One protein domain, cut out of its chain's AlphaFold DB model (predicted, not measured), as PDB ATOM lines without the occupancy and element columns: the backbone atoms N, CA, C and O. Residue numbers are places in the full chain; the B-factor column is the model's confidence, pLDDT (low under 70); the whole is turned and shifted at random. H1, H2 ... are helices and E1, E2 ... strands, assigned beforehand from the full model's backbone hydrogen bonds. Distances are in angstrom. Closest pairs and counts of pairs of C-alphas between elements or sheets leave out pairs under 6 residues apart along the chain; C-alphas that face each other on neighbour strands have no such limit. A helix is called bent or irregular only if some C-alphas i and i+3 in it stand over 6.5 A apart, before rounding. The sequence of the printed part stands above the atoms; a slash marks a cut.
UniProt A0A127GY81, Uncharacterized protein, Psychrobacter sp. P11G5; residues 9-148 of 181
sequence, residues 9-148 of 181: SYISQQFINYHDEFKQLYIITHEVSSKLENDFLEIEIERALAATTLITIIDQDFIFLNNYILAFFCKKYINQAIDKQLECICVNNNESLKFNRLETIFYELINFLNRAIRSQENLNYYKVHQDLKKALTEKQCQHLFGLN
ATOM      1  N   SER A   9     274.071 170.742 302.461       70.50
ATOM      2  CA  SER A   9     275.083 171.719 302.050       70.50
ATOM      3  C   SER A   9     275.239 172.856 303.059       70.50
ATOM      4  O   SER A   9     276.356 173.158 303.472       70.50
ATOM      5  N   TYR A  10     274.131 173.490 303.451       74.00
ATOM      6  CA  TYR A  10     274.154 174.595 304.403       74.00
ATOM      7  C   TYR A  10     274.678 174.127 305.763       74.00
ATOM      8  O   TYR A  10     275.590 174.739 306.315       74.00
ATOM      9  N   ILE A  11     274.168 173.001 306.269       73.06
ATOM     10  CA  ILE A  11     274.583 172.450 307.566       73.06
ATOM     11  C   ILE A  11     276.066 172.095 307.577       73.06
ATOM     12  O   ILE A  11     276.765 172.440 308.523       73.06
ATOM     13  N   SER A  12     276.562 171.465 306.514       73.69
ATOM     14  CA  SER A  12     277.976 171.104 306.382       73.69
ATOM     15  C   SER A  12     278.882 172.333 306.428       73.69
ATOM     16  O   SER A  12     279.919 172.330 307.089       73.69
ATOM     17  N   GLN A  13     278.471 173.416 305.765       75.12
ATOM     18  CA  GLN A  13     279.225 174.664 305.772       75.12
ATOM     19  C   GLN A  13     279.238 175.319 307.156       75.12
ATOM     20  O   GLN A  13     280.299 175.734 307.617       75.12
ATOM     21  N   GLN A  14     278.094 175.357 307.841       75.50
ATOM     22  CA  GLN A  14     278.019 175.892 309.201       75.50
ATOM     23  C   GLN A  14     278.811 175.035 310.201       75.50
ATOM     24  O   GLN A  14     279.553 175.574 311.015       75.50
ATOM     25  N   PHE A  15     278.740 173.706 310.102       76.38
ATOM     26  CA  PHE A  15     279.503 172.790 310.953       76.38
ATOM     27  C   PHE A  15     281.018 173.034 310.870       76.38
ATOM     28  O   PHE A  15     281.711 173.024 311.878       76.38
ATOM     29  N   ILE A  16     281.559 173.296 309.680       70.62
ATOM     30  CA  ILE A  16     282.995 173.588 309.546       70.62
ATOM     31  C   ILE A  16     283.334 174.974 310.109       70.62
ATOM     32  O   ILE A  16     284.401 175.149 310.691       70.62
ATOM     33  N   ASN A  17     282.440 175.951 309.941       73.31
ATOM     34  CA  ASN A  17     282.672 177.325 310.380       73.31
ATOM     35  C   ASN A  17     282.594 177.497 311.905       73.31
ATOM     36  O   ASN A  17     283.331 178.305 312.455       73.31
ATOM     37  N   TYR A  18     281.702 176.768 312.580       69.69
ATOM     38  CA  TYR A  18     281.426 176.972 314.007       69.69
ATOM     39  C   TYR A  18     282.239 176.085 314.955       69.69
ATOM     40  O   TYR A  18     282.137 176.263 316.167       69.69
ATOM     41  N   HIS A  19     283.033 175.139 314.442       73.69
ATOM     42  CA  HIS A  19     283.800 174.204 315.275       73.69
ATOM     43  C   HIS A  19     285.313 174.310 315.026       73.69
ATOM     44  O   HIS A  19     285.968 173.355 314.593       73.69
ATOM     45  N   ASP A  20     285.878 175.486 315.312       73.81
ATOM     46  CA  ASP A  20     287.318 175.772 315.199       73.81
ATOM     47  C   ASP A  20     288.192 174.787 316.003       73.81
ATOM     48  O   ASP A  20     289.306 174.450 315.596       73.81
ATOM     49  N   GLU A  21     287.674 174.247 317.105       74.50
ATOM     50  CA  GLU A  21     288.317 173.215 317.922       74.50
ATOM     51  C   GLU A  21     288.589 171.901 317.171       74.50
ATOM     52  O   GLU A  21     289.423 171.110 317.616       74.50
ATOM     53  N   PHE A  22     287.926 171.665 316.033       78.19
ATOM     54  CA  PHE A  22     288.138 170.495 315.169       78.19
ATOM     55  C   PHE A  22     288.821 170.844 313.845       78.19
ATOM     56  O   PHE A  22     289.005 169.971 312.994       78.19
ATOM     57  N   LYS A  23     289.259 172.096 313.665       80.25
ATOM     58  CA  LYS A  23     289.883 172.577 312.425       80.25
ATOM     59  C   LYS A  23     291.078 171.734 311.982       80.25
ATOM     60  O   LYS A  23     291.230 171.465 310.794       80.25
ATOM     61  N   GLN A  24     291.909 171.277 312.918       82.62
ATOM     62  CA  GLN A  24     293.060 170.426 312.589       82.62
ATOM     63  C   GLN A  24     292.635 169.032 312.099       82.62
ATOM     64  O   GLN A  24     293.198 168.526 311.133       82.62
ATOM     65  N   LEU A  25     291.586 168.442 312.687       84.81
ATOM     66  CA  LEU A  25     291.014 167.177 312.205       84.81
ATOM     67  C   LEU A  25     290.426 167.340 310.795       84.81
ATOM     68  O   LEU A  25     290.593 166.466 309.946       84.81
ATOM     69  N   TYR A  26     289.807 168.492 310.516       81.88
ATOM     70  CA  TYR A  26     289.332 168.840 309.175       81.88
ATOM     71  C   TYR A  26     290.470 168.923 308.152       81.88
ATOM     72  O   TYR A  26     290.351 168.355 307.065       81.88
ATOM     73  N   ILE A  27     291.583 169.582 308.492       83.25
ATOM     74  CA  ILE A  27     292.756 169.677 307.611       83.25
ATOM     75  C   ILE A  27     293.290 168.278 307.282       83.25
ATOM     76  O   ILE A  27     293.473 167.962 306.109       83.25
ATOM     77  N   ILE A  28     293.437 167.406 308.283       84.12
ATOM     78  CA  ILE A  28     293.905 166.023 308.082       84.12
ATOM     79  C   ILE A  28     292.960 165.247 307.160       84.12
ATOM     80  O   ILE A  28     293.404 164.613 306.202       84.12
ATOM     81  N   THR A  29     291.651 165.323 307.408       84.75
ATOM     82  CA  THR A  29     290.638 164.661 306.570       84.75
ATOM     83  C   THR A  29     290.724 165.143 305.121       84.75
ATOM     84  O   THR A  29     290.643 164.349 304.179       84.75
ATOM     85  N   HIS A  30     290.969 166.439 304.920       84.31
ATOM     86  CA  HIS A  30     291.165 167.019 303.599       84.31
ATOM     87  C   HIS A  30     292.431 166.528 302.903       84.31
ATOM     88  O   HIS A  30     292.372 166.111 301.749       84.31
ATOM     89  N   GLU A  31     293.560 166.529 303.602       84.06
ATOM     90  CA  GLU A  31     294.840 166.083 303.056       84.06
ATOM     91  C   GLU A  31     294.887 164.592 302.732       84.06
ATOM     92  O   GLU A  31     295.649 164.178 301.854       84.06
ATOM     93  N   VAL A  32     294.133 163.774 303.466       83.12
ATOM     94  CA  VAL A  32     294.002 162.349 303.165       83.12
ATOM     95  C   VAL A  32     293.059 162.165 301.984       83.12
ATOM     96  O   VAL A  32     293.462 161.585 300.983       83.12
ATOM     97  N   SER A  33     291.845 162.720 302.050       83.88
ATOM     98  CA  SER A  33     290.833 162.556 300.997       83.88
ATOM     99  C   SER A  33     291.232 163.139 299.638       83.88
ATOM    100  O   SER A  33     290.661 162.753 298.626       83.88
ATOM    101  N   SER A  34     292.169 164.088 299.572       83.75
ATOM    102  CA  SER A  34     292.692 164.611 298.302       83.75
ATOM    103  C   SER A  34     293.613 163.636 297.567       83.75
ATOM    104  O   SER A  34     293.871 163.833 296.384       83.75
ATOM    105  N   LYS A  35     294.095 162.596 298.254       83.31
ATOM    106  CA  LYS A  35     294.991 161.569 297.709       83.31
ATOM    107  C   LYS A  35     294.273 160.259 297.398       83.31
ATOM    108  O   LYS A  35     294.912 159.352 296.878       83.31
ATOM    109  N   LEU A  36     292.993 160.152 297.756       84.50
ATOM    110  CA  LEU A  36     292.212 158.941 297.538       84.50
ATOM    111  C   LEU A  36     291.604 158.932 296.141       84.50
ATOM    112  O   LEU A  36     291.188 159.972 295.633       84.50
ATOM    113  N   GLU A  37     291.518 157.742 295.557       86.00
ATOM    114  CA  GLU A  37     290.773 157.499 294.320       86.00
ATOM    115  C   GLU A  37     289.299 157.915 294.445       86.00
ATOM    116  O   GLU A  37     288.681 157.747 295.500       86.00
ATOM    117  N   ASN A  38     288.728 158.435 293.353       83.12
ATOM    118  CA  ASN A  38     287.349 158.930 293.331       83.12
ATOM    119  C   ASN A  38     286.336 157.829 293.673       83.12
ATOM    120  O   ASN A  38     285.457 158.076 294.490       83.12
ATOM    121  N   ASP A  39     286.509 156.615 293.150       85.00
ATOM    122  CA  ASP A  39     285.604 155.483 293.398       85.00
ATOM    123  C   ASP A  39     285.522 155.130 294.892       85.00
ATOM    124  O   ASP A  39     284.450 154.858 295.433       85.00
ATOM    125  N   PHE A  40     286.652 155.198 295.606       86.19
ATOM    126  CA  PHE A  40     286.666 155.011 297.056       86.19
ATOM    127  C   PHE A  40     285.875 156.115 297.767       86.19
ATOM    128  O   PHE A  40     285.123 155.846 298.703       86.19
ATOM    129  N   LEU A  41     286.043 157.364 297.330       85.12
ATOM    130  CA  LEU A  41     285.349 158.510 297.913       85.12
ATOM    131  C   LEU A  41     283.841 158.445 297.660       85.12
ATOM    132  O   LEU A  41     283.077 158.750 298.571       85.12
ATOM    133  N   GLU A  42     283.411 157.986 296.485       82.50
ATOM    134  CA  GLU A  42     281.998 157.749 296.177       82.50
ATOM    135  C   GLU A  42     281.393 156.695 297.112       82.50
ATOM    136  O   GLU A  42     280.360 156.950 297.731       82.50
ATOM    137  N   ILE A  43     282.082 155.570 297.330       84.75
ATOM    138  CA  ILE A  43     281.648 154.540 298.288       84.75
ATOM    139  C   ILE A  43     281.539 155.108 299.710       84.75
ATOM    140  O   ILE A  43     280.595 154.796 300.441       84.75
ATOM    141  N   GLU A  44     282.492 155.933 300.144       84.88
ATOM    142  CA  GLU A  44     282.442 156.543 301.476       84.88
ATOM    143  C   GLU A  44     281.305 157.565 301.611       84.88
ATOM    144  O   GLU A  44     280.680 157.632 302.671       84.88
ATOM    145  N   ILE A  45     280.984 158.301 300.545       80.69
ATOM    146  CA  ILE A  45     279.809 159.179 300.495       80.69
ATOM    147  C   ILE A  45     278.528 158.354 300.616       80.69
ATOM    148  O   ILE A  45     277.679 158.682 301.443       80.69
ATOM    149  N   GLU A  46     278.394 157.257 299.869       79.31
ATOM    150  CA  GLU A  46     277.226 156.372 299.965       79.31
ATOM    151  C   GLU A  46     277.065 155.779 301.369       79.31
ATOM    152  O   GLU A  46     275.958 155.758 301.912       79.31
ATOM    153  N   ARG A  47     278.165 155.358 302.007       82.31
ATOM    154  CA  ARG A  47     278.152 154.886 303.402       82.31
ATOM    155  C   ARG A  47     277.691 155.972 304.365       82.31
ATOM    156  O   ARG A  47     276.906 155.685 305.267       82.31
ATOM    157  N   ALA A  48     278.190 157.193 304.192       79.75
ATOM    158  CA  ALA A  48     277.832 158.318 305.039       79.75
ATOM    159  C   ALA A  48     276.351 158.690 304.865       79.75
ATOM    160  O   ALA A  48     275.668 158.918 305.857       79.75
ATOM    161  N   LEU A  49     275.836 158.671 303.634       76.31
ATOM    162  CA  LEU A  49     274.419 158.894 303.330       76.31
ATOM    163  C   LEU A  49     273.523 157.773 303.889       76.31
ATOM    164  O   LEU A  49     272.424 158.033 304.368       76.31
ATOM    165  N   ALA A  50     273.967 156.517 303.878       76.56
ATOM    166  CA  ALA A  50     273.187 155.405 304.431       76.56
ATOM    167  C   ALA A  50     273.046 155.452 305.968       76.56
ATOM    168  O   ALA A  50     272.187 154.768 306.527       76.56
ATOM    169  N   ALA A  51     273.885 156.225 306.662       73.25
ATOM    170  CA  ALA A  51     273.856 156.337 308.113       73.25
ATOM    171  C   ALA A  51     272.783 157.330 308.591       73.25
ATOM    172  O   ALA A  51     272.633 158.431 308.055       73.25
ATOM    173  N   THR A  52     272.076 156.975 309.670       70.75
ATOM    174  CA  THR A  52     271.125 157.886 310.320       70.75
ATOM    175  C   THR A  52     271.843 159.143 310.802       70.75
ATOM    176  O   THR A  52     272.619 159.114 311.761       70.75
ATOM    177  N   THR A  53     271.542 160.261 310.151       70.88
ATOM    178  CA  THR A  53     272.182 161.547 310.409       70.88
ATOM    179  C   THR A  53     271.273 162.424 311.269       70.88
ATOM    180  O   THR A  53     270.140 162.720 310.908       70.88
ATOM    181  N   LEU A  54     271.767 162.841 312.431       72.12
ATOM    182  CA  LEU A  54     271.093 163.718 313.383       72.12
ATOM    183  C   LEU A  54     271.757 165.089 313.385       72.12
ATOM    184  O   LEU A  54     272.986 165.199 313.369       72.12
ATOM    185  N   ILE A  55     270.933 166.134 313.461       72.00
ATOM    186  CA  ILE A  55     271.403 167.519 313.438       72.00
ATOM    187  C   ILE A  55     270.896 168.225 314.674       72.00
ATOM    188  O   ILE A  55     269.700 168.379 314.888       72.00
ATOM    189  N   THR A  56     271.822 168.660 315.507       71.88
ATOM    190  CA  THR A  56     271.505 169.400 316.724       71.88
ATOM    191  C   THR A  56     271.700 170.873 316.426       71.88
ATOM    192  O   THR A  56     272.792 171.263 316.020       71.88
ATOM    193  N   ILE A  57     270.651 171.677 316.602       67.75
ATOM    194  CA  ILE A  57     270.731 173.130 316.452       67.75
ATOM    195  C   ILE A  57     270.376 173.752 317.793       67.75
ATOM    196  O   ILE A  57     269.228 173.655 318.215       67.75
ATOM    197  N   ILE A  58     271.346 174.368 318.464       64.56
ATOM    198  CA  ILE A  58     271.135 175.034 319.755       64.56
ATOM    199  C   ILE A  58     271.449 176.525 319.576       64.56
ATOM    200  O   ILE A  58     272.472 176.880 319.006       64.56
ATOM    201  N   ASP A  59     270.536 177.392 320.014       54.44
ATOM    202  CA  ASP A  59     270.690 178.856 320.026       54.44
ATOM    203  C   ASP A  59     271.127 179.499 318.700       54.44
ATOM    204  O   ASP A  59     272.155 180.151 318.664       54.44
ATOM    205  N   GLN A  60     270.347 179.330 317.623       56.72
ATOM    206  CA  GLN A  60     270.487 179.951 316.278       56.72
ATOM    207  C   GLN A  60     271.839 179.794 315.533       56.72
ATOM    208  O   GLN A  60     271.822 179.823 314.304       56.72
ATOM    209  N   ASP A  61     272.938 179.501 316.225       57.91
ATOM    210  CA  ASP A  61     274.317 179.555 315.744       57.91
ATOM    211  C   ASP A  61     275.045 178.213 315.908       57.91
ATOM    212  O   ASP A  61     275.923 177.880 315.117       57.91
ATOM    213  N   PHE A  62     274.687 177.382 316.897       65.19
ATOM    214  CA  PHE A  62     275.357 176.094 317.079       65.19
ATOM    215  C   PHE A  62     274.679 175.004 316.253       65.19
ATOM    216  O   PHE A  62     273.590 174.561 316.608       65.19
ATOM    217  N   ILE A  63     275.343 174.526 315.194       71.75
ATOM    218  CA  ILE A  63     274.909 173.380 314.377       71.75
ATOM    219  C   ILE A  63     275.903 172.226 314.546       71.75
ATOM    220  O   ILE A  63     277.079 172.361 314.210       71.75
ATOM    221  N   PHE A  64     275.443 171.077 315.040       74.12
ATOM    222  CA  PHE A  64     276.233 169.847 315.141       74.12
ATOM    223  C   PHE A  64     275.628 168.735 314.284       74.12
ATOM    224  O   PHE A  64     274.450 168.412 314.433       74.12
ATOM    225  N   LEU A  65     276.452 168.147 313.416       76.62
ATOM    226  CA  LEU A  65     276.138 166.968 312.618       76.62
ATOM    227  C   LEU A  65     276.829 165.766 313.262       76.62
ATOM    228  O   LEU A  65     278.050 165.779 313.409       76.62
ATOM    229  N   ASN A  66     276.076 164.727 313.627       74.94
ATOM    230  CA  ASN A  66     276.672 163.511 314.194       74.94
ATOM    231  C   ASN A  66     277.433 162.663 313.161       74.94
ATOM    232  O   ASN A  66     278.011 161.669 313.560       74.94
ATOM    233  N   ASN A  67     277.393 163.043 311.881       78.81
ATOM    234  CA  ASN A  67     278.017 162.365 310.752       78.81
ATOM    235  C   ASN A  67     279.081 163.286 310.135       78.81
ATOM    236  O   ASN A  67     278.838 164.037 309.188       78.81
ATOM    237  N   TYR A  68     280.260 163.286 310.744       81.19
ATOM    238  CA  TYR A  68     281.410 164.105 310.382       81.19
ATOM    239  C   TYR A  68     281.875 163.867 308.943       81.19
ATOM    240  O   TYR A  68     282.183 164.822 308.226       81.19
ATOM    241  N   ILE A  69     281.905 162.607 308.504       81.69
ATOM    242  CA  ILE A  69     282.329 162.258 307.142       81.69
ATOM    243  C   ILE A  69     281.364 162.843 306.109       81.69
ATOM    244  O   ILE A  69     281.803 163.406 305.102       81.69
ATOM    245  N   LEU A  70     280.060 162.812 306.397       78.25
ATOM    246  CA  LEU A  70     279.063 163.471 305.563       78.25
ATOM    247  C   LEU A  70     279.255 164.992 305.538       78.25
ATOM    248  O   LEU A  70     279.275 165.566 304.450       78.25
ATOM    249  N   ALA A  71     279.471 165.644 306.692       77.19
ATOM    250  CA  ALA A  71     279.760 167.087 306.746       77.19
ATOM    251  C   ALA A  71     280.969 167.455 305.873       77.19
ATOM    252  O   ALA A  71     280.972 168.472 305.175       77.19
ATOM    253  N   PHE A  72     282.004 166.619 305.905       76.19
ATOM    254  CA  PHE A  72     283.222 166.840 305.146       76.19
ATOM    255  C   PHE A  72     282.989 166.697 303.635       76.19
ATOM    256  O   PHE A  72     283.322 167.603 302.860       76.19
ATOM    257  N   PHE A  73     282.396 165.584 303.201       74.44
ATOM    258  CA  PHE A  73     282.239 165.304 301.776       74.44
ATOM    259  C   PHE A  73     281.155 166.127 301.107       74.44
ATOM    260  O   PHE A  73     281.323 166.481 299.941       74.44
ATOM    261  N   CYS A  74     280.119 166.541 301.831       67.94
ATOM    262  CA  CYS A  74     279.115 167.438 301.279       67.94
ATOM    263  C   CYS A  74     279.737 168.749 300.800       67.94
ATOM    264  O   CYS A  74     279.384 169.211 299.731       67.94
ATOM    265  N   LYS A  75     280.734 169.317 301.489       63.75
ATOM    266  CA  LYS A  75     281.407 170.537 301.005       63.75
ATOM    267  C   LYS A  75     282.196 170.320 299.705       63.75
ATOM    268  O   LYS A  75     282.241 171.217 298.867       63.75
ATOM    269  N   LYS A  76     282.853 169.167 299.556       64.31
ATOM    270  CA  LYS A  76     283.772 168.875 298.438       64.31
ATOM    271  C   LYS A  76     283.058 168.293 297.211       64.31
ATOM    272  O   LYS A  76     283.455 168.588 296.090       64.31
ATOM    273  N   TYR A  77     281.998 167.517 297.427       63.81
ATOM    274  CA  TYR A  77     281.262 166.758 296.409       63.81
ATOM    275  C   TYR A  77     279.788 167.177 296.327       63.81
ATOM    276  O   TYR A  77     278.940 166.400 295.901       63.81
ATOM    277  N   ILE A  78     279.475 168.418 296.723       54.09
ATOM    278  CA  ILE A  78     278.107 168.941 296.877       54.09
ATOM    279  C   ILE A  78     277.234 168.687 295.650       54.09
ATOM    280  O   ILE A  78     276.067 168.377 295.822       54.09
ATOM    281  N   ASN A  79     277.816 168.714 294.445       52.12
ATOM    282  CA  ASN A  79     277.121 168.477 293.177       52.12
ATOM    283  C   ASN A  79     276.593 167.038 293.018       52.12
ATOM    284  O   ASN A  79     275.625 166.834 292.298       52.12
ATOM    285  N   GLN A  80     277.196 166.055 293.692       51.41
ATOM    286  CA  GLN A  80     276.742 164.657 293.704       51.41
ATOM    287  C   GLN A  80     275.702 164.390 294.811       51.41
ATOM    288  O   GLN A  80     274.955 163.417 294.736       51.41
ATOM    289  N   ALA A  81     275.622 165.256 295.827       48.69
ATOM    290  CA  ALA A  81     274.742 165.091 296.987       48.69
ATOM    291  C   ALA A  81     273.355 165.754 296.827       48.69
ATOM    292  O   ALA A  81     272.501 165.577 297.697       48.69
ATOM    293  N   ILE A  82     273.127 166.521 295.750       48.97
ATOM    294  CA  ILE A  82     271.972 167.435 295.611       48.97
ATOM    295  C   ILE A  82     270.624 166.699 295.533       48.97
ATOM    296  O   ILE A  82     269.638 167.220 296.043       48.97
ATOM    297  N   ASP A  83     270.575 165.477 294.992       44.50
ATOM    298  CA  ASP A  83     269.290 164.849 294.637       44.50
ATOM    299  C   ASP A  83     268.813 163.708 295.549       44.50
ATOM    300  O   ASP A  83     267.676 163.264 295.397       44.50
ATOM    301  N   LYS A  84     269.621 163.195 296.492       47.12
ATOM    302  CA  LYS A  84     269.302 161.890 297.115       47.12
ATOM    303  C   LYS A  84     268.816 161.862 298.559       47.12
ATOM    304  O   LYS A  84     268.249 160.836 298.920       47.12
ATOM    305  N   GLN A  85     268.953 162.902 299.385       50.09
ATOM    306  CA  GLN A  85     268.483 162.813 300.781       50.09
ATOM    307  C   GLN A  85     267.974 164.144 301.338       50.09
ATOM    308  O   GLN A  85     268.711 164.931 301.925       50.09
ATOM    309  N   LEU A  86     266.669 164.366 301.166       46.22
ATOM    310  CA  LEU A  86     265.921 165.475 301.766       46.22
ATOM    311  C   LEU A  86     265.196 165.094 303.066       46.22
ATOM    312  O   LEU A  86     264.475 165.921 303.621       46.22
ATOM    313  N   GLU A  87     265.374 163.882 303.593       47.41
ATOM    314  CA  GLU A  87     264.568 163.410 304.720       47.41
ATOM    315  C   GLU A  87     265.415 162.896 305.887       47.41
ATOM    316  O   GLU A  87     266.398 162.184 305.710       47.41
ATOM    317  N   CYS A  88     264.963 163.263 307.092       48.16
ATOM    318  CA  CYS A  88     265.491 162.936 308.423       48.16
ATOM    319  C   CYS A  88     266.568 163.862 309.019       48.16
ATOM    320  O   CYS A  88     267.449 163.412 309.740       48.16
ATOM    321  N   ILE A  89     266.429 165.182 308.859       52.12
ATOM    322  CA  ILE A  89     267.064 166.139 309.780       52.12
ATOM    323  C   ILE A  89     266.188 166.271 311.032       52.12
ATOM    324  O   ILE A  89     265.231 167.045 311.071       52.12
ATOM    325  N   CYS A  90     266.504 165.498 312.069       52.91
ATOM    326  CA  CYS A  90     265.849 165.622 313.369       52.91
ATOM    327  C   CYS A  90     266.570 166.672 314.217       52.91
ATOM    328  O   CYS A  90     267.668 166.408 314.704       52.91
ATOM    329  N   VAL A  91     265.935 167.834 314.412       55.97
ATOM    330  CA  VAL A  91     266.429 168.882 315.317       55.97
ATOM    331  C   VAL A  91     266.251 168.424 316.758       55.97
ATOM    332  O   VAL A  91     265.127 168.339 317.255       55.97
ATOM    333  N   ASN A  92     267.365 168.133 317.422       57.66
ATOM    334  CA  ASN A  92     267.399 167.836 318.846       57.66
ATOM    335  C   ASN A  92     268.012 169.021 319.607       57.66
ATOM    336  O   ASN A  92     269.045 169.538 319.193       57.66
ATOM    337  N   ASN A  93     267.402 169.426 320.724       58.81
ATOM    338  CA  ASN A  93     267.944 170.439 321.643       58.81
ATOM    339  C   ASN A  93     268.700 169.797 322.820       58.81
ATOM    340  O   ASN A  93     268.868 170.411 323.871       58.81
ATOM    341  N   ASN A  94     269.116 168.538 322.680       59.66
ATOM    342  CA  ASN A  94     269.798 167.820 323.742       59.66
ATOM    343  C   ASN A  94     271.231 168.339 323.927       59.66
ATOM    344  O   ASN A  94     272.114 168.091 323.103       59.66
ATOM    345  N   GLU A  95     271.468 169.008 325.052       57.56
ATOM    346  CA  GLU A  95     272.789 169.487 325.458       57.56
ATOM    347  C   GLU A  95     273.818 168.358 325.602       57.56
ATOM    348  O   GLU A  95     275.007 168.612 325.430       57.56
ATOM    349  N   SER A  96     273.399 167.102 325.819       58.00
ATOM    350  CA  SER A  96     274.320 165.961 325.929       58.00
ATOM    351  C   SER A  96     275.154 165.744 324.658       58.00
ATOM    352  O   SER A  96     276.285 165.270 324.733       58.00
ATOM    353  N   LEU A  97     274.635 166.131 323.485       59.94
ATOM    354  CA  LEU A  97     275.352 166.025 322.209       59.94
ATOM    355  C   LEU A  97     276.483 167.058 322.083       59.94
ATOM    356  O   LEU A  97     277.450 166.811 321.365       59.94
ATOM    357  N   LYS A  98     276.434 168.171 322.835       63.16
ATOM    358  CA  LYS A  98     277.553 169.127 322.916       63.16
ATOM    359  C   LYS A  98     278.786 168.508 323.583       63.16
ATOM    360  O   LYS A  98     279.902 168.910 323.263       63.16
ATOM    361  N   PHE A  99     278.600 167.543 324.485       60.25
ATOM    362  CA  PHE A  99     279.698 166.943 325.245       60.25
ATOM    363  C   PHE A  99     280.441 165.856 324.452       60.25
ATOM    364  O   PHE A  99     281.668 165.856 324.456       60.25
ATOM    365  N   ASN A 100     279.735 165.029 323.667       68.31
ATOM    366  CA  ASN A 100     280.326 163.857 322.986       68.31
ATOM    367  C   ASN A 100     280.751 164.121 321.522       68.31
ATOM    368  O   ASN A 100     281.023 163.204 320.740       68.31
ATOM    369  N   ARG A 101     280.783 165.390 321.104       79.12
ATOM    370  CA  ARG A 101     281.072 165.797 319.718       79.12
ATOM    371  C   ARG A 101     282.476 165.420 319.246       79.12
ATOM    372  O   ARG A 101     282.633 164.954 318.123       79.12
ATOM    373  N   LEU A 102     283.482 165.585 320.109       79.88
ATOM    374  CA  LEU A 102     284.868 165.252 319.780       79.88
ATOM    375  C   LEU A 102     285.011 163.750 319.544       79.88
ATOM    376  O   LEU A 102     285.640 163.352 318.572       79.88
ATOM    377  N   GLU A 103     284.416 162.929 320.410       79.56
ATOM    378  CA  GLU A 103     284.419 161.470 320.268       79.56
ATOM    379  C   GLU A 103     283.800 161.050 318.944       79.56
ATOM    380  O   GLU A 103     284.410 160.296 318.192       79.56
ATOM    381  N   THR A 104     282.614 161.585 318.647       78.94
ATOM    382  CA  THR A 104     281.869 161.265 317.428       78.94
ATOM    383  C   THR A 104     282.719 161.561 316.191       78.94
ATOM    384  O   THR A 104     282.969 160.671 315.381       78.94
ATOM    385  N   ILE A 105     283.261 162.779 316.100       83.31
ATOM    386  CA  ILE A 105     284.121 163.211 314.990       83.31
ATOM    387  C   ILE A 105     285.382 162.349 314.897       83.31
ATOM    388  O   ILE A 105     285.757 161.896 313.815       83.31
ATOM    389  N   PHE A 106     286.046 162.113 316.028       82.25
ATOM    390  CA  PHE A 106     287.305 161.382 316.064       82.25
ATOM    391  C   PHE A 106     287.129 159.920 315.645       82.25
ATOM    392  O   PHE A 106     287.888 159.431 314.809       82.25
ATOM    393  N   TYR A 107     286.128 159.216 316.175       79.50
ATOM    394  CA  TYR A 107     285.900 157.813 315.838       79.50
ATOM    395  C   TYR A 107     285.448 157.630 314.392       79.50
ATOM    396  O   TYR A 107     285.878 156.678 313.738       79.50
ATOM    397  N   GLU A 108     284.644 158.544 313.856       81.94
ATOM    398  CA  GLU A 108     284.303 158.519 312.436       81.94
ATOM    399  C   GLU A 108     285.520 158.733 311.540       81.94
ATOM    400  O   GLU A 108     285.717 157.970 310.591       81.94
ATOM    401  N   LEU A 109     286.375 159.701 311.877       83.56
ATOM    402  CA  LEU A 109     287.621 159.937 311.158       83.56
ATOM    403  C   LEU A 109     288.533 158.706 311.204       83.56
ATOM    404  O   LEU A 109     289.001 158.251 310.165       83.56
ATOM    405  N   ILE A 110     288.747 158.111 312.380       78.44
ATOM    406  CA  ILE A 110     289.554 156.890 312.518       78.44
ATOM    407  C   ILE A 110     288.976 155.743 311.680       78.44
ATOM    408  O   ILE A 110     289.723 155.025 311.015       78.44
ATOM    409  N   ASN A 111     287.654 155.576 311.668       80.19
ATOM    410  CA  ASN A 111     286.994 154.550 310.866       80.19
ATOM    411  C   ASN A 111     287.191 154.774 309.360       80.19
ATOM    412  O   ASN A 111     287.513 153.823 308.644       80.19
ATOM    413  N   PHE A 112     287.034 156.012 308.888       82.44
ATOM    414  CA  PHE A 112     287.307 156.400 307.503       82.44
ATOM    415  C   PHE A 112     288.767 156.133 307.120       82.44
ATOM    416  O   PHE A 112     289.035 155.447 306.135       82.44
ATOM    417  N   LEU A 113     289.717 156.594 307.939       78.25
ATOM    418  CA  LEU A 113     291.148 156.409 307.693       78.25
ATOM    419  C   LEU A 113     291.516 154.925 307.635       78.25
ATOM    420  O   LEU A 113     292.202 154.505 306.708       78.25
ATOM    421  N   ASN A 114     291.012 154.116 308.568       74.94
ATOM    422  CA  ASN A 114     291.258 152.675 308.587       74.94
ATOM    423  C   ASN A 114     290.760 151.976 307.317       74.94
ATOM    424  O   ASN A 114     291.423 151.061 306.828       74.94
ATOM    425  N   ARG A 115     289.613 152.392 306.768       80.62
ATOM    426  CA  ARG A 115     289.127 151.870 305.481       80.62
ATOM    427  C   ARG A 115     290.002 152.326 304.320       80.62
ATOM    428  O   ARG A 115     290.356 151.493 303.488       80.62
ATOM    429  N   ALA A 116     290.395 153.598 304.300       75.62
ATOM    430  CA  ALA A 116     291.249 154.154 303.257       75.62
ATOM    431  C   ALA A 116     292.604 153.430 303.199       75.62
ATOM    432  O   ALA A 116     293.010 152.965 302.142       75.62
ATOM    433  N   ILE A 117     293.252 153.229 304.351       68.69
ATOM    434  CA  ILE A 117     294.549 152.540 304.462       68.69
ATOM    435  C   ILE A 117     294.467 151.084 304.001       68.69
ATOM    436  O   ILE A 117     295.379 150.593 303.350       68.69
ATOM    437  N   ARG A 118     293.380 150.376 304.331       69.44
ATOM    438  CA  ARG A 118     293.186 148.984 303.890       69.44
ATOM    439  C   ARG A 118     292.946 148.864 302.390       69.44
ATOM    440  O   ARG A 118     293.219 147.810 301.830       69.44
ATOM    441  N   SER A 119     292.381 149.904 301.785       69.44
ATOM    442  CA  SER A 119     291.951 149.879 300.386       69.44
ATOM    443  C   SER A 119     292.999 150.469 299.443       69.44
ATOM    444  O   SER A 119     292.938 150.202 298.250       69.44
ATOM    445  N   GLN A 120     293.943 151.272 299.950       68.69
ATOM    446  CA  GLN A 120     294.928 151.981 299.135       68.69
ATOM    447  C   GLN A 120     296.317 151.953 299.787       68.69
ATOM    448  O   GLN A 120     296.548 152.568 300.830       68.69
ATOM    449  N   GLU A 121     297.271 151.290 299.129       58.84
ATOM    450  CA  GLU A 121     298.648 151.102 299.623       58.84
ATOM    451  C   GLU A 121     299.450 152.413 299.734       58.84
ATOM    452  O   GLU A 121     300.436 152.495 300.466       58.84
ATOM    453  N   ASN A 122     299.005 153.474 299.055       61.66
ATOM    454  CA  ASN A 122     299.727 154.745 298.950       61.66
ATOM    455  C   ASN A 122     299.597 155.650 300.191       61.66
ATOM    456  O   ASN A 122     300.213 156.718 300.260       61.66
ATOM    457  N   LEU A 123     298.799 155.255 301.186       64.69
ATOM    458  CA  LEU A 123     298.623 156.024 302.415       64.69
ATOM    459  C   LEU A 123     299.668 155.648 303.463       64.69
ATOM    460  O   LEU A 123     299.659 154.561 304.038       64.69
ATOM    461  N   ASN A 124     300.530 156.606 303.801       70.12
ATOM    462  CA  ASN A 124     301.463 156.449 304.911       70.12
ATOM    463  C   ASN A 124     300.724 156.555 306.258       70.12
ATOM    464  O   ASN A 124     300.559 157.646 306.811       70.12
ATOM    465  N   TYR A 125     300.305 155.404 306.787       65.44
ATOM    466  CA  TYR A 125     299.597 155.284 308.063       65.44
ATOM    467  C   TYR A 125     300.327 155.962 309.226       65.44
ATOM    468  O   TYR A 125     299.715 156.682 310.013       65.44
ATOM    469  N   TYR A 126     301.647 155.781 309.309       64.75
ATOM    470  CA  TYR A 126     302.455 156.372 310.372       64.75
ATOM    471  C   TYR A 126     302.394 157.903 310.345       64.75
ATOM    472  O   TYR A 126     302.260 158.536 311.389       64.75
ATOM    473  N   LYS A 127     302.444 158.510 309.155       70.25
ATOM    474  CA  LYS A 127     302.346 159.966 309.010       70.25
ATOM    475  C   LYS A 127     300.973 160.485 309.442       70.25
ATOM    476  O   LYS A 127     300.914 161.372 310.287       70.25
ATOM    477  N   VAL A 128     299.894 159.882 308.938       67.94
ATOM    478  CA  VAL A 128     298.512 160.249 309.310       67.94
ATOM    479  C   VAL A 128     298.314 160.160 310.824       67.94
ATOM    480  O   VAL A 128     297.706 161.032 311.440       67.94
ATOM    481  N   HIS A 129     298.886 159.130 311.442       69.25
ATOM    482  CA  HIS A 129     298.868 158.947 312.884       69.25
ATOM    483  C   HIS A 129     299.593 160.066 313.650       69.25
ATOM    484  O   HIS A 129     299.047 160.615 314.611       69.25
ATOM    485  N   GLN A 130     300.797 160.449 313.215       71.50
ATOM    486  CA  GLN A 130     301.524 161.567 313.826       71.50
ATOM    487  C   GLN A 130     300.765 162.888 313.692       71.50
ATOM    488  O   GLN A 130     300.776 163.698 314.621       71.50
ATOM    489  N   ASP A 131     300.092 163.097 312.565       77.38
ATOM    490  CA  ASP A 131     299.320 164.311 312.321       77.38
ATOM    491  C   ASP A 131     298.079 164.359 313.231       77.38
ATOM    492  O   ASP A 131     297.842 165.375 313.886       77.38
ATOM    493  N   LEU A 132     297.367 163.238 313.410       75.50
ATOM    494  CA  LEU A 132     296.258 163.128 314.373       75.50
ATOM    495  C   LEU A 132     296.700 163.417 315.810       75.50
ATOM    496  O   LEU A 132     296.008 164.123 316.544       75.50
ATOM    497  N   LYS A 133     297.870 162.909 316.211       72.50
ATOM    498  CA  LYS A 133     298.434 163.169 317.541       72.50
ATOM    499  C   LYS A 133     298.713 164.656 317.763       72.50
ATOM    500  O   LYS A 133     298.506 165.151 318.864       72.50
ATOM    501  N   LYS A 134     299.194 165.365 316.738       80.88
ATOM    502  CA  LYS A 134     299.463 166.811 316.808       80.88
ATOM    503  C   LYS A 134     298.186 167.650 316.770       80.88
ATOM    504  O   LYS A 134     298.181 168.754 317.304       80.88
ATOM    505  N   ALA A 135     297.127 167.142 316.142       84.25
ATOM    506  CA  ALA A 135     295.849 167.836 316.026       84.25
ATOM    507  C   ALA A 135     295.063 167.903 317.343       84.25
ATOM    508  O   ALA A 135     294.189 168.757 317.482       84.25
ATOM    509  N   LEU A 136     295.358 167.015 318.296       83.19
ATOM    510  CA  LEU A 136     294.657 166.927 319.570       83.19
ATOM    511  C   LEU A 136     295.512 167.470 320.715       83.19
ATOM    512  O   LEU A 136     296.683 167.132 320.870       83.19
ATOM    513  N   THR A 137     294.892 168.264 321.584       82.56
ATOM    514  CA  THR A 137     295.507 168.660 322.857       82.56
ATOM    515  C   THR A 137     295.640 167.461 323.798       82.56
ATOM    516  O   THR A 137     294.916 166.468 323.682       82.56
ATOM    517  N   GLU A 138     296.516 167.569 324.798       74.62
ATOM    518  CA  GLU A 138     296.682 166.526 325.817       74.62
ATOM    519  C   GLU A 138     295.362 166.211 326.540       74.62
ATOM    520  O   GLU A 138     295.021 165.045 326.732       74.62
ATOM    521  N   LYS A 139     294.566 167.236 326.868       77.62
ATOM    522  CA  LYS A 139     293.257 167.077 327.519       77.62
ATOM    523  C   LYS A 139     292.249 166.350 326.625       77.62
ATOM    524  O   LYS A 139     291.521 165.486 327.104       77.62
ATOM    525  N   GLN A 140     292.207 166.681 325.334       79.50
ATOM    526  CA  GLN A 140     291.344 166.003 324.360       79.50
ATOM    527  C   GLN A 140     291.753 164.544 324.179       79.50
ATOM    528  O   GLN A 140     290.895 163.665 324.191       79.50
ATOM    529  N   CYS A 141     293.060 164.283 324.100       73.50
ATOM    530  CA  CYS A 141     293.590 162.930 324.125       73.50
ATOM    531  C   CYS A 141     293.099 162.193 325.377       73.50
ATOM    532  O   CYS A 141     292.453 161.161 325.252       73.50
ATOM    533  N   GLN A 142     293.358 162.723 326.580       69.25
ATOM    534  CA  GLN A 142     292.972 162.111 327.864       69.25
ATOM    535  C   GLN A 142     291.465 161.837 327.977       69.25
ATOM    536  O   GLN A 142     291.059 160.811 328.519       69.25
ATOM    537  N   HIS A 143     290.637 162.728 327.442       76.06
ATOM    538  CA  HIS A 143     289.194 162.536 327.375       76.06
ATOM    539  C   HIS A 143     288.829 161.354 326.466       76.06
ATOM    540  O   HIS A 143     288.191 160.413 326.933       76.06
ATOM    541  N   LEU A 144     289.333 161.326 325.227       73.50
ATOM    542  CA  LEU A 144     289.155 160.193 324.306       73.50
ATOM    543  C   LEU A 144     289.691 158.872 324.898       73.50
ATOM    544  O   LEU A 144     289.102 157.814 324.693       73.50
ATOM    545  N   PHE A 145     290.771 158.925 325.689       63.16
ATOM    546  CA  PHE A 145     291.288 157.788 326.465       63.16
ATOM    547  C   PHE A 145     290.283 157.276 327.512       63.16
ATOM    548  O   PHE A 145     290.166 156.064 327.701       63.16
ATOM    549  N   GLY A 146     289.593 158.177 328.217       63.47
ATOM    550  CA  GLY A 146     288.688 157.845 329.322       63.47
ATOM    551  C   GLY A 146     287.369 157.189 328.901       63.47
ATOM    552  O   GLY A 146     286.790 156.443 329.685       63.47
ATOM    553  N   LEU A 147     286.922 157.419 327.665       63.78
ATOM    554  CA  LEU A 147     285.608 157.000 327.143       63.78
ATOM    555  C   LEU A 147     285.621 155.668 326.384       63.78
ATOM    556  O   LEU A 147     284.635 155.256 325.779       63.78
ATOM    557  N   ASN A 148     286.765 154.999 326.372       53.25
ATOM    558  CA  ASN A 148     287.071 154.039 325.332       53.25
ATOM    559  C   ASN A 148     286.262 152.726 325.431       53.25
ATOM    560  O   ASN A 148     286.510 151.907 326.315       53.25
TER     561      ASN A 148
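AT A GLANCE: This is residues 9 to 148 of the 181 residues of an uncharacterized protein of Psychrobacter sp. P11G5 (UniProt A0A127GY81). At one end of the longest axis the helices H2, H7 and H8 lie side by side as a small bundle, and at the other end stands a small sheet of three short strands; H4 is in the middle between them. H1 packs on one face of the sheet over E2 and on H4, H3 packs on H4 with residues 45 to 49, and H9 crosses close by the first part of H7. The printed part has 140 residues with nine named helices and three named strands, in the order H1 H2 H3 E1 E2 H4 H5 E3 H6 H7 H8 H9. The sheet runs E2 E1 E3 and is mixed, and the class is mostly helix. The whole is compact, with a radius of gyration of the C-alphas of 15.0 A and spans of 42 by 39 by 23 A.

IN THESE COORDINATES: Find C-alpha 9 at (275.083, 171.719, 302.050); from there H1 runs through residues 9 to 18, 14.5 A. Next come H2, residues 20 to 33, 19.7 A, and H3, residues 38 to 50, 18.3 A. H2 is irregular: C-alphas 21 and 24 are 7.7 A apart. E1 is residues 54 to 58, 13.0 A, and E2 residues 62 to 65, 10.2 A. Then look for H4, residues 68 to 76, 13.1 A, and the short H5, residues 78 to 81. E3 is residues 90 to 92, and H6 is residues 96 to 99. At C-alpha 101, (281.072, 165.797, 319.718), the longest helix, H7, begins and runs to residue 119, 27.3 A. H8 is residues 125 to 135, 15.3 A, and H9 is residues 138 to 146, 12.3 A, with C-alpha 146 at (288.688, 157.845, 329.322).

HOW THE PARTS SIT: Begin at the hub, H4, which touches three helices. It touches H1, closest at the C-alphas of Ser 12 and Ala 71, 4.4 A, at a steep tilt of 68 degrees, only just short of about perpendicular. It touches H3 at Ala 48 and Leu 70, C-alphas 5.3 A apart, and residues 104 to 112 of H7, closest at the C-alphas of Tyr 68 and Ile 105, 5.4 A. H2, H7 and H8 form a bundle, three helices whose lines stand at shallow tilts to each other, H7 and H8 at 15 degrees, opposite ways. In it H2 touches H7 at a shallow tilt of 10 degrees, the same way, with the C-alphas of Thr 29 and Leu 109 closest at 7.2 A. H2 touches H8 at 16 degrees, opposite ways, with the C-alphas of Gln 24 and Ala 135 closest at 5.1 A. H9 is close to but not clearly touching H7, about perpendicular at 82 degrees, with the C-alphas of Glu 103 and Leu 144 closest at 6.4 A. In the sheet, E1 and E2 are a hairpin, antiparallel, with N 56 and O 64 at 2.8 A and N 64 and O 56 at 2.8 A, within hydrogen-bond range. E1 and E3 are parallel, with N 92 and O 55 at 3.5 A. H1 is on the sheet, over E2, at a height over the sheet of 6.9 A; H6 only grazes the sheet with residues 97 to 98. H5 is near H3. Every O i to N i+4 pair is within hydrogen-bond range in H1, H3, H7, H8 and H9; H2 has 8 of 10 and H4 3 of 5, while H5 and H6 are too short for such a pair.

THE WHOLE: The two C-alphas farthest apart are those of Asp 59 and Glu 121, 44.4 A. The printed part has no cut. The link from H5 to E3, 8 residues, is short but not tight; the other links are tight, and no link is long. The mean pLDDT of the printed part is 71.7, and 50 residues are under 70, among them residues 57 to 62, 74 to 100 and 117 to 123.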